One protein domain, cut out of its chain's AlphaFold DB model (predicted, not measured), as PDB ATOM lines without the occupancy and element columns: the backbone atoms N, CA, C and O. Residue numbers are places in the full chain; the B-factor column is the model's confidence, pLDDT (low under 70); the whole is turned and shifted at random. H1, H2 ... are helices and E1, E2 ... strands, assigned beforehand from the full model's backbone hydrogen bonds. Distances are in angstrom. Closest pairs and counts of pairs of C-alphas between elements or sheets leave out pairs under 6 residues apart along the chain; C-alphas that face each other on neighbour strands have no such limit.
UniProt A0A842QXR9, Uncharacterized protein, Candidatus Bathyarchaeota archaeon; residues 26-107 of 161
ATOM      1  N   VAL A  26      46.416 -22.755  -5.660       73.50
ATOM      2  CA  VAL A  26      46.007 -21.557  -6.405       73.50
ATOM      3  C   VAL A  26      47.147 -20.968  -7.264       73.50
ATOM      4  O   VAL A  26      46.897 -20.186  -8.185       73.50
ATOM      5  N   SER A  27      48.398 -21.327  -6.967       73.50
ATOM      6  CA  SER A  27      49.571 -20.988  -7.783       73.50
ATOM      7  C   SER A  27      49.664 -21.825  -9.069       73.50
ATOM      8  O   SER A  27      50.278 -21.385 -10.041       73.50
ATOM      9  N   GLU A  28      49.039 -23.003  -9.096       79.00
ATOM     10  CA  GLU A  28      49.006 -23.888 -10.256       79.00
ATOM     11  C   GLU A  28      47.840 -23.556 -11.192       79.00
ATOM     12  O   GLU A  28      46.842 -22.933 -10.815       79.00
ATOM     13  N   TRP A  29      47.968 -23.985 -12.447       78.50
ATOM     14  CA  TRP A  29      46.897 -23.863 -13.427       78.50
ATOM     15  C   TRP A  29      45.803 -24.894 -13.154       78.50
ATOM     16  O   TRP A  29      46.070 -26.094 -13.193       78.50
ATOM     17  N   PHE A  30      44.558 -24.447 -12.989       85.25
ATOM     18  CA  PHE A  30      43.407 -25.351 -12.932       85.25
ATOM     19  C   PHE A  30      42.324 -24.961 -13.936       85.25
ATOM     20  O   PHE A  30      42.087 -23.780 -14.209       85.25
ATOM     21  N   ASP A  31      41.655 -25.969 -14.496       85.38
ATOM     22  CA  ASP A  31      40.582 -25.788 -15.467       85.38
ATOM     23  C   ASP A  31      39.212 -25.918 -14.770       85.38
ATOM     24  O   ASP A  31      38.907 -26.943 -14.165       85.38
ATOM     25  N   PHE A  32      38.350 -24.905 -14.886       85.19
ATOM     26  CA  PHE A  32      36.985 -24.911 -14.352       85.19
ATOM     27  C   PHE A  32      36.009 -24.222 -15.318       85.19
ATOM     28  O   PHE A  32      36.288 -23.148 -15.847       85.19
ATOM     29  N   LEU A  33      34.866 -24.861 -15.601       87.69
ATOM     30  CA  LEU A  33      33.845 -24.393 -16.560       87.69
ATOM     31  C   LEU A  33      34.388 -24.026 -17.957       87.69
ATOM     32  O   LEU A  33      33.850 -23.183 -18.664       87.69
ATOM     33  N   GLY A  34      35.471 -24.674 -18.394       83.44
ATOM     34  CA  GLY A  34      36.103 -24.368 -19.681       83.44
ATOM     35  C   GLY A  34      36.965 -23.104 -19.674       83.44
ATOM     36  O   GLY A  34      37.478 -22.734 -20.729       83.44
ATOM     37  N   PHE A  35      37.167 -22.497 -18.508       84.38
ATOM     38  CA  PHE A  35      38.221 -21.533 -18.247       84.38
ATOM     39  C   PHE A  35      39.405 -22.223 -17.582       84.38
ATOM     40  O   PHE A  35      39.249 -23.237 -16.911       84.38
ATOM     41  N   ARG A  36      40.576 -21.643 -17.763       84.25
ATOM     42  CA  ARG A  36      41.829 -21.975 -17.114       84.25
ATOM     43  C   ARG A  36      42.221 -20.797 -16.235       84.25
ATOM     44  O   ARG A  36      42.239 -19.663 -16.721       84.25
ATOM     45  N   PHE A  37      42.519 -21.068 -14.973       84.75
ATOM     46  CA  PHE A  37      42.815 -20.069 -13.952       84.75
ATOM     47  C   PHE A  37      44.245 -20.207 -13.447       84.75
ATOM     48  O   PHE A  37      44.719 -21.322 -13.260       84.75
ATOM     49  N   GLN A  38      44.891 -19.073 -13.184       81.94
ATOM     50  CA  GLN A  38      46.135 -18.990 -12.418       81.94
ATOM     51  C   GLN A  38      46.158 -17.695 -11.616       81.94
ATOM     52  O   GLN A  38      45.717 -16.643 -12.091       81.94
ATOM     53  N   ARG A  39      46.697 -17.751 -10.399       77.56
ATOM     54  CA  ARG A  39      46.993 -16.547  -9.625       77.56
ATOM     55  C   ARG A  39      48.267 -15.894 -10.139       77.56
ATOM     56  O   ARG A  39      49.335 -16.494 -10.110       77.56
ATOM     57  N   PHE A  40      48.144 -14.647 -10.575       72.88
ATOM     58  CA  PHE A  40      49.272 -13.849 -11.023       72.88
ATOM     59  C   PHE A  40      49.642 -12.814  -9.961       72.88
ATOM     60  O   PHE A  40      48.783 -12.104  -9.425       72.88
ATOM     61  N   HIS A  41      50.938 -12.714  -9.686       65.81
ATOM     62  CA  HIS A  41      51.513 -11.661  -8.862       65.81
ATOM     63  C   HIS A  41      52.074 -10.585  -9.793       65.81
ATOM     64  O   HIS A  41      53.008 -10.840 -10.550       65.81
ATOM     65  N   ARG A  42      51.485  -9.382  -9.777       64.69
ATOM     66  CA  ARG A  42      52.122  -8.226 -10.421       64.69
ATOM     67  C   ARG A  42      53.395  -7.872  -9.655       64.69
ATOM     68  O   ARG A  42      53.429  -8.007  -8.436       64.69
ATOM     69  N   LYS A  43      54.404  -7.394 -10.391       62.09
ATOM     70  CA  LYS A  43      55.667  -6.879  -9.838       62.09
ATOM     71  C   LYS A  43      55.424  -5.744  -8.833       62.09
ATOM     72  O   LYS A  43      56.098  -5.674  -7.816       62.09
ATOM     73  N   ASP A  44      54.378  -4.950  -9.063       64.88
ATOM     74  CA  ASP A  44      53.855  -3.969  -8.110       64.88
ATOM     75  C   ASP A  44      52.969  -4.719  -7.095       64.88
ATOM     76  O   ASP A  44      51.772  -4.929  -7.319       64.88
ATOM     77  N   ALA A  45      53.577  -5.211  -6.015       56.62
ATOM     78  CA  ALA A  45      53.068  -6.230  -5.085       56.62
ATOM     79  C   ALA A  45      51.735  -5.927  -4.348       56.62
ATOM     80  O   ALA A  45      51.311  -6.700  -3.490       56.62
ATOM     81  N   SER A  46      51.038  -4.840  -4.681       59.22
ATOM     82  CA  SER A  46      49.841  -4.370  -3.975       59.22
ATOM     83  C   SER A  46      48.551  -5.127  -4.349       59.22
ATOM     84  O   SER A  46      47.662  -5.275  -3.513       59.22
ATOM     85  N   LYS A  47      48.421  -5.674  -5.574       56.03
ATOM     86  CA  LYS A  47      47.147  -6.272  -6.040       56.03
ATOM     87  C   LYS A  47      47.296  -7.685  -6.608       56.03
ATOM     88  O   LYS A  47      47.794  -7.887  -7.717       56.03
ATOM     89  N   ARG A  48      46.783  -8.677  -5.874       63.44
ATOM     90  CA  ARG A  48      46.648 -10.073  -6.335       63.44
ATOM     91  C   ARG A  48      45.538 -10.144  -7.383       63.44
ATOM     92  O   ARG A  48      44.407  -9.764  -7.095       63.44
ATOM     93  N   THR A  49      45.844 -10.609  -8.594       68.88
ATOM     94  CA  THR A  49      44.858 -10.691  -9.686       68.88
ATOM     95  C   THR A  49      44.843 -12.096 -10.276       68.88
ATOM     96  O   THR A  49      45.885 -12.735 -10.422       68.88
ATOM     97  N   PHE A  50      43.655 -12.592 -10.618       74.00
ATOM     98  CA  PHE A  50      43.507 -13.866 -11.312       74.00
ATOM     99  C   PHE A  50      43.618 -13.669 -12.813       74.00
ATOM    100  O   PHE A  50      42.956 -12.816 -13.404       74.00
ATOM    101  N   LEU A  51      44.432 -14.512 -13.431       75.00
ATOM    102  CA  LEU A  51      44.491 -14.649 -14.863       75.00
ATOM    103  C   LEU A  51      43.524 -15.746 -15.293       75.00
ATOM    104  O   LEU A  51      43.589 -16.869 -14.799       75.00
ATOM    105  N   TYR A  52      42.650 -15.420 -16.238       78.06
ATOM    106  CA  TYR A  52      41.710 -16.364 -16.824       78.06
ATOM    107  C   TYR A  52      41.919 -16.472 -18.342       78.06
ATOM    108  O   TYR A  52      42.227 -15.492 -19.032       78.06
ATOM    109  N   GLN A  53      41.801 -17.689 -18.866       76.00
ATOM    110  CA  GLN A  53      41.879 -18.021 -20.296       76.00
ATOM    111  C   GLN A  53      40.820 -19.060 -20.648       76.00
ATOM    112  O   GLN A  53      40.468 -19.854 -19.784       76.00
ATOM    113  N   PRO A  54      40.335 -19.140 -21.895       82.81
ATOM    114  CA  PRO A  54      39.648 -20.346 -22.338       82.81
ATOM    115  C   PRO A  54      40.610 -21.546 -22.273       82.81
ATOM    116  O   PRO A  54      41.756 -21.466 -22.715       82.81
ATOM    117  N   SER A  55      40.152 -22.672 -21.726       85.06
ATOM    118  CA  SER A  55      40.931 -23.914 -21.720       85.06
ATOM    119  C   SER A  55      41.096 -24.435 -23.151       85.06
ATOM    120  O   SER A  55      40.139 -24.444 -23.935       85.06
ATOM    121  N   ARG A  56      42.293 -24.935 -23.479       81.81
ATOM    122  CA  ARG A  56      42.614 -25.517 -24.796       81.81
ATOM    123  C   ARG A  56      41.623 -26.610 -25.190       81.81
ATOM    124  O   ARG A  56      41.038 -26.560 -26.266       81.81
ATOM    125  N   ASN A  57      41.280 -27.481 -24.243       85.88
ATOM    126  CA  ASN A  57      40.297 -28.546 -24.440       85.88
ATOM    127  C   ASN A  57      38.915 -28.016 -24.851       85.88
ATOM    128  O   ASN A  57      38.180 -28.672 -25.594       85.88
ATOM    129  N   ARG A  58      38.516 -26.841 -24.347       86.56
ATOM    130  CA  ARG A  58      37.231 -26.227 -24.697       86.56
ATOM    131  C   ARG A  58      37.276 -25.614 -26.093       86.56
ATOM    132  O   ARG A  58      36.301 -25.789 -26.823       86.56
ATOM    133  N   MET A  59      38.386 -24.973 -26.459       85.88
ATOM    134  CA  MET A  59      38.616 -24.451 -27.811       85.88
ATOM    135  C   MET A  59      38.623 -25.581 -28.846       85.88
ATOM    136  O   MET A  59      37.867 -25.523 -29.813       85.88
ATOM    137  N   ASP A  60      39.344 -26.672 -28.586       86.44
ATOM    138  CA  ASP A  60      39.430 -27.818 -29.499       86.44
ATOM    139  C   ASP A  60      38.080 -28.522 -29.674       86.44
ATOM    140  O   ASP A  60      37.707 -28.939 -30.772       86.44
ATOM    141  N   ARG A  61      37.301 -28.658 -28.592       89.88
ATOM    142  CA  ARG A  61      35.926 -29.179 -28.679       89.88
ATOM    143  C   ARG A  61      35.033 -28.274 -29.518       89.88
ATOM    144  O   ARG A  61      34.207 -28.785 -30.268       89.88
ATOM    145  N   PHE A  62      35.175 -26.958 -29.390       89.06
ATOM    146  CA  PHE A  62      34.404 -26.014 -30.190       89.06
ATOM    147  C   PHE A  62      34.791 -26.087 -31.674       89.06
ATOM    148  O   PHE A  62      33.908 -26.237 -32.515       89.06
ATOM    149  N   ALA A  63      36.088 -26.117 -31.987       85.25
ATOM    150  CA  ALA A  63      36.584 -26.284 -33.353       85.25
ATOM    151  C   ALA A  63      36.101 -27.600 -33.986       85.25
ATOM    152  O   ALA A  63      35.634 -27.610 -35.125       85.25
ATOM    153  N   ARG A  64      36.123 -28.712 -33.237       90.75
ATOM    154  CA  ARG A  64      35.571 -29.997 -33.703       90.75
ATOM    155  C   ARG A  64      34.070 -29.934 -33.971       90.75
ATOM    156  O   ARG A  64      33.622 -30.465 -34.980       90.75
ATOM    157  N   LYS A  65      33.301 -29.262 -33.110       90.88
ATOM    158  CA  LYS A  65      31.865 -29.038 -33.346       90.88
ATOM    159  C   LYS A  65      31.623 -28.223 -34.613       90.88
ATOM    160  O   LYS A  65      30.714 -28.548 -35.368       90.88
ATOM    161  N   LEU A  66      32.451 -27.209 -34.863       89.88
ATOM    162  CA  LEU A  66      32.364 -26.386 -36.065       89.88
ATOM    163  C   LEU A  66      32.644 -27.204 -37.331       89.88
ATOM    164  O   LEU A  66      31.851 -27.184 -38.267       89.88
ATOM    165  N   LYS A  67      33.721 -28.000 -37.317       88.44
ATOM    166  CA  LYS A  67      34.048 -28.931 -38.408       88.44
ATOM    167  C   LYS A  67      32.933 -29.956 -38.636       88.44
ATOM    168  O   LYS A  67      32.579 -30.227 -39.777       88.44
ATOM    169  N   GLY A  68      32.347 -30.500 -37.567       92.19
ATOM    170  CA  GLY A  68      31.205 -31.415 -37.656       92.19
ATOM    171  C   GLY A  68      29.975 -30.765 -38.293       92.19
ATOM    172  O   GLY A  68      29.368 -31.353 -39.182       92.19
ATOM    173  N   PHE A  69      29.660 -29.528 -37.901       90.62
ATOM    174  CA  PHE A  69      28.566 -28.754 -38.488       90.62
ATOM    175  C   PHE A  69      28.772 -28.521 -39.990       90.62
ATOM    176  O   PHE A  69      27.859 -28.784 -40.769       90.62
ATOM    177  N   LEU A  70      29.978 -28.115 -40.401       89.50
ATOM    178  CA  LEU A  70      30.319 -27.920 -41.814       89.50
ATOM    179  C   LEU A  70      30.190 -29.217 -42.623       89.50
ATOM    180  O   LEU A  70      29.636 -29.202 -43.714       89.50
ATOM    181  N   ARG A  71      30.646 -30.357 -42.082       90.06
ATOM    182  CA  ARG A  71      30.547 -31.660 -42.767       90.06
ATOM    183  C   ARG A  71      29.105 -32.126 -42.969       90.06
ATOM    184  O   ARG A  71      28.830 -32.762 -43.985       90.06
ATOM    185  N   HIS A  72      28.225 -31.844 -42.010       91.38
ATOM    186  CA  HIS A  72      26.821 -32.252 -42.056       91.38
ATOM    187  C   HIS A  72      25.981 -31.367 -42.990       91.38
ATOM    188  O   HIS A  72      25.108 -31.869 -43.681       91.38
ATOM    189  N   ASN A  73      26.287 -30.069 -43.073       88.94
ATOM    190  CA  ASN A  73      25.503 -29.095 -43.841       88.94
ATOM    191  C   ASN A  73      26.117 -28.791 -45.220       88.94
ATOM    192  O   ASN A  73      26.003 -27.676 -45.716       88.94
ATOM    193  N   ARG A  74      26.779 -29.774 -45.847       83.88
ATOM    194  CA  ARG A  74      27.382 -29.609 -47.187       83.88
ATOM    195  C   ARG A  74      26.357 -29.418 -48.304       83.88
ATOM    196  O   ARG A  74      26.712 -28.907 -49.355       83.88
ATOM    197  N   HIS A  75      25.115 -29.831 -48.067       87.75
ATOM    198  CA  HIS A  75      24.019 -29.784 -49.037       87.75
ATOM    199  C   HIS A  75      23.183 -28.497 -48.951       87.75
ATOM    200  O   HIS A  75      22.242 -28.334 -49.716       87.75
ATOM    201  N   VAL A  76      23.492 -27.608 -48.002       88.19
ATOM    202  CA  VAL A  76      22.722 -26.388 -47.720       88.19
ATOM    203  C   VAL A  76      23.317 -25.204 -48.482       88.19
ATOM    204  O   VAL A  76      24.528 -25.151 -48.706       88.19
ATOM    205  N   GLU A  77      22.483 -24.225 -48.838       91.06
ATOM    206  CA  GLU A  77      22.939 -22.978 -49.450       91.06
ATOM    207  C   GLU A  77      24.007 -22.285 -48.580       91.06
ATOM    208  O   GLU A  77      23.885 -22.161 -47.355       91.06
ATOM    209  N   VAL A  78      25.060 -21.778 -49.226       88.69
ATOM    210  CA  VAL A  78      26.209 -21.137 -48.565       88.69
ATOM    211  C   VAL A  78      25.772 -20.000 -47.631       88.69
ATOM    212  O   VAL A  78      26.335 -19.829 -46.546       88.69
ATOM    213  N   LYS A  79      24.736 -19.241 -48.006       89.62
ATOM    214  CA  LYS A  79      24.204 -18.128 -47.207       89.62
ATOM    215  C   LYS A  79      23.644 -18.592 -45.862       89.62
ATOM    216  O   LYS A  79      23.940 -17.991 -44.822       89.62
ATOM    217  N   GLU A  80      22.874 -19.673 -45.858       88.19
ATOM    218  CA  GLU A  80      22.311 -20.252 -44.636       88.19
ATOM    219  C   GLU A  80      23.393 -20.908 -43.776       88.19
ATOM    220  O   GLU A  80      23.401 -20.747 -42.549       88.19
ATOM    221  N   LEU A  81      24.377 -21.551 -44.415       89.94
ATOM    222  CA  LEU A  81      25.537 -22.117 -43.736       89.94
ATOM    223  C   LEU A  81      26.317 -21.041 -42.965       89.94
ATOM    224  O   LEU A  81      26.606 -21.217 -41.778       89.94
ATOM    225  N   ILE A  82      26.606 -19.899 -43.604       89.56
ATOM    226  CA  ILE A  82      27.297 -18.761 -42.978       89.56
ATOM    227  C   ILE A  82      26.476 -18.203 -41.811       89.56
ATOM    228  O   ILE A  82      27.028 -17.920 -40.743       89.56
ATOM    229  N   LYS A  83      25.151 -18.073 -41.966       89.25
ATOM    230  CA  LYS A  83      24.262 -17.599 -40.893       89.25
ATOM    231  C   LYS A  83      24.321 -18.527 -39.675       89.25
ATOM    232  O   LYS A  83      24.532 -18.058 -38.551       89.25
ATOM    233  N   GLY A  84      24.225 -19.838 -39.898       88.25
ATOM    234  CA  GLY A  84      24.322 -20.850 -38.847       88.25
ATOM    235  C   GLY A  84      25.703 -20.908 -38.185       88.25
ATOM    236  O   GLY A  84      25.806 -21.125 -36.971       88.25
ATOM    237  N   LEU A  85      26.770 -20.687 -38.952       89.31
ATOM    238  CA  LEU A  85      28.141 -20.629 -38.447       89.31
ATOM    239  C   LEU A  85      28.341 -19.415 -37.533       89.31
ATOM    240  O   LEU A  85      28.802 -19.545 -36.395       89.31
ATOM    241  N   ASN A  86      27.909 -18.242 -37.999       89.06
ATOM    242  CA  ASN A  86      28.021 -16.985 -37.271       89.06
ATOM    243  C   ASN A  86      27.273 -17.026 -35.936       89.06
ATOM    244  O   ASN A  86      27.802 -16.557 -34.932       89.06
ATOM    245  N   GLN A  87      26.080 -17.627 -35.877       88.75
ATOM    246  CA  GLN A  87      25.331 -17.765 -34.622       88.75
ATOM    247  C   GLN A  87      26.099 -18.586 -33.572       88.75
ATOM    248  O   GLN A  87      26.164 -18.201 -32.402       88.75
ATOM    249  N   ARG A  88      26.743 -19.683 -33.990       90.00
ATOM    250  CA  ARG A  88      27.542 -20.548 -33.104       90.00
ATOM    251  C   ARG A  88      28.795 -19.838 -32.592       90.00
ATOM    252  O   ARG A  88      29.095 -19.915 -31.401       90.00
ATOM    253  N   ILE A  89      29.498 -19.122 -33.470       88.12
ATOM    254  CA  ILE A  89      30.688 -18.335 -33.110       88.12
ATOM    255  C   ILE A  89      30.309 -17.193 -32.164       88.12
ATOM    256  O   ILE A  89      30.968 -17.006 -31.144       88.12
ATOM    257  N   ARG A  90      29.214 -16.476 -32.441       85.94
ATOM    258  CA  ARG A  90      28.715 -15.395 -31.578       85.94
ATOM    259  C   ARG A  90      28.372 -15.895 -30.182       85.94
ATOM    260  O   ARG A  90      28.823 -15.300 -29.208       85.94
ATOM    261  N   GLY A  91      27.645 -17.009 -30.069       84.88
ATOM    262  CA  GLY A  91      27.338 -17.617 -28.772       84.88
ATOM    263  C   GLY A  91      28.600 -17.992 -27.991       84.88
ATOM    264  O   GLY A  91      28.704 -17.722 -26.796       84.88
ATOM    265  N   PHE A  92      29.603 -18.542 -28.680       88.81
ATOM    266  CA  PHE A  92      30.884 -18.883 -28.068       88.81
ATOM    267  C   PHE A  92      31.665 -17.646 -27.608       88.81
ATOM    268  O   PHE A  92      32.077 -17.585 -26.451       88.81
ATOM    269  N   CYS A  93      31.831 -16.635 -28.466       83.31
ATOM    270  CA  CYS A  93      32.537 -15.405 -28.103       83.31
ATOM    271  C   CYS A  93      31.786 -14.648 -26.976       83.31
ATOM    272  O   CYS A  93      32.438 -14.135 -26.069       83.31
ATOM    273  N   ASN A  94      30.444 -14.661 -26.939       83.94
ATOM    274  CA  ASN A  94      29.652 -14.069 -25.849       83.94
ATOM    275  C   ASN A  94      29.895 -14.746 -24.494       83.94
ATOM    276  O   ASN A  94      30.037 -14.050 -23.492       83.94
ATOM    277  N   TYR A  95      30.016 -16.077 -24.457       85.75
ATOM    278  CA  TYR A  95      30.310 -16.811 -23.220       85.75
ATOM    279  C   TYR A  95      31.645 -16.384 -22.584       85.75
ATOM    280  O   TYR A  95      31.757 -16.277 -21.363       85.75
ATOM    281  N   PHE A  96      32.660 -16.098 -23.404       81.50
ATOM    282  CA  PHE A  96      33.988 -15.701 -22.926       81.50
ATOM    283  C   PHE A  96      34.183 -14.178 -22.804       81.50
ATOM    284  O   PHE A  96      35.169 -13.743 -22.210       81.50
ATOM    285  N   LYS A  97      33.250 -13.357 -23.309       75.00
ATOM    286  CA  LYS A  97      33.373 -11.889 -23.428       75.00
ATOM    287  C   LYS A  97      33.690 -11.179 -22.109       75.00
ATOM    288  O   LYS A  97      34.566 -10.324 -22.078       75.00
ATOM    289  N   TRP A  98      33.007 -11.539 -21.022       64.94
ATOM    290  CA  TRP A  98      33.177 -10.888 -19.711       64.94
ATOM    291  C   TRP A  98      34.526 -11.206 -19.048       64.94
ATOM    292  O   TRP A  98      35.025 -10.474 -18.199       64.94
ATOM    293  N   ARG A  99      35.127 -12.330 -19.442       61.91
ATOM    294  CA  ARG A  99      36.261 -12.959 -18.772       61.91
ATOM    295  C   ARG A  99      37.400 -13.211 -19.754       61.91
ATOM    296  O   ARG A  99      38.019 -14.262 -19.698       61.91
ATOM    297  N   ILE A 100      37.743 -12.270 -20.632       58.62
ATOM    298  CA  ILE A 100      39.078 -12.249 -21.264       58.62
ATOM    299  C   ILE A 100      39.638 -10.826 -21.126       58.62
ATOM    300  O   ILE A 100      38.976  -9.889 -21.570       58.62
ATOM    301  N   PRO A 101      40.827 -10.609 -20.523       46.78
ATOM    302  CA  PRO A 101      41.417  -9.277 -20.522       46.78
ATOM    303  C   PRO A 101      41.735  -8.885 -21.973       46.78
ATOM    304  O   PRO A 101      42.432  -9.621 -22.679       46.78
ATOM    305  N   MET A 102      41.237  -7.725 -22.414       34.50
ATOM    306  CA  MET A 102      41.296  -7.231 -23.805       34.50
ATOM    307  C   MET A 102      42.678  -7.361 -24.470       34.50
ATOM    308  O   MET A 102      42.758  -7.625 -25.668       34.50
ATOM    309  N   LYS A 103      43.774  -7.249 -23.704       41.81
ATOM    310  CA  LYS A 103      45.148  -7.356 -24.230       41.81
ATOM    311  C   LYS A 103      45.473  -8.734 -24.822       41.81
ATOM    312  O   LYS A 103      46.205  -8.802 -25.801       41.81
ATOM    313  N   ARG A 104      44.902  -9.823 -24.290       43.91
ATOM    314  CA  ARG A 104      45.146 -11.191 -24.789       43.91
ATOM    315  C   ARG A 104      44.254 -11.553 -25.979       43.91
ATOM    316  O   ARG A 104      44.641 -12.378 -26.799       43.91
ATOM    317  N   LEU A 105      43.103 -10.893 -26.122       43.16
ATOM    318  CA  LEU A 105      42.243 -11.038 -27.300       43.16
ATOM    319  C   LEU A 105      42.975 -10.619 -28.591       43.16
ATOM    320  O   LEU A 105      42.670 -11.137 -29.657       43.16
ATOM    321  N   ARG A 106      43.983  -9.732 -28.489       34.12
ATOM    322  CA  ARG A 106      44.797  -9.269 -29.624       34.12
ATOM    323  C   ARG A 106      45.693 -10.361 -30.223       34.12
ATOM    324  O   ARG A 106      45.972 -10.291 -31.409       34.12
ATOM    325  N   THR A 107      46.102 -11.365 -29.442       43.00
ATOM    326  CA  THR A 107      46.897 -12.514 -29.930       43.00
ATOM    327  C   THR A 107      46.004 -13.629 -30.483       43.00
ATOM    328  O   THR A 107      46.370 -14.293 -31.441       43.00
TER     329      THR A 107
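What this domain is: This is residues 26 to 107 of the 161 residues of an uncharacterized protein of Candidatus Bathyarchaeota archaeon (UniProt A0A842QXR9). A three-stranded sheet makes one end of a long rod, and helices H1 and H2, side by side, make the other. The printed part has 82 residues, mixed in class: meander E1, E2, E3, each strand antiparallel to the one before, then H1, H2, H3. It is loose, with radius of gyration of the C-alphas 17.0 A, spanning 57 by 21 by 18 A.

Where its parts are: E1 is residues 30 to 32, from (43.407, -25.351, -12.932); E2 is 35 to 41, E3 48 to 54. H1 is 56 to 72, 24.3 A; H2 is 78 to 97, 27.7 A; H3 is 102 to 105, ending at (42.243, -11.038, -27.300).

How they stand to each other: In hairpins E1-E2 and E2-E3, N 32 and O 35, 2.8 A, and N 36 and O 53, 2.7 A, are within hydrogen-bond range, like every O i to N i+4 pair of H1 and H2. H1 only grazes the sheet. H1 and H2 are close but not clearly touching, C-alphas 66 and 85 closest at 7.5 A, opposite ways at a shallow tilt of 15 degrees. H3 touches no helix.

The domain as a whole: The printed part has no cut; pLDDT is under 70 at residues 41 to 49 and 98 to 107.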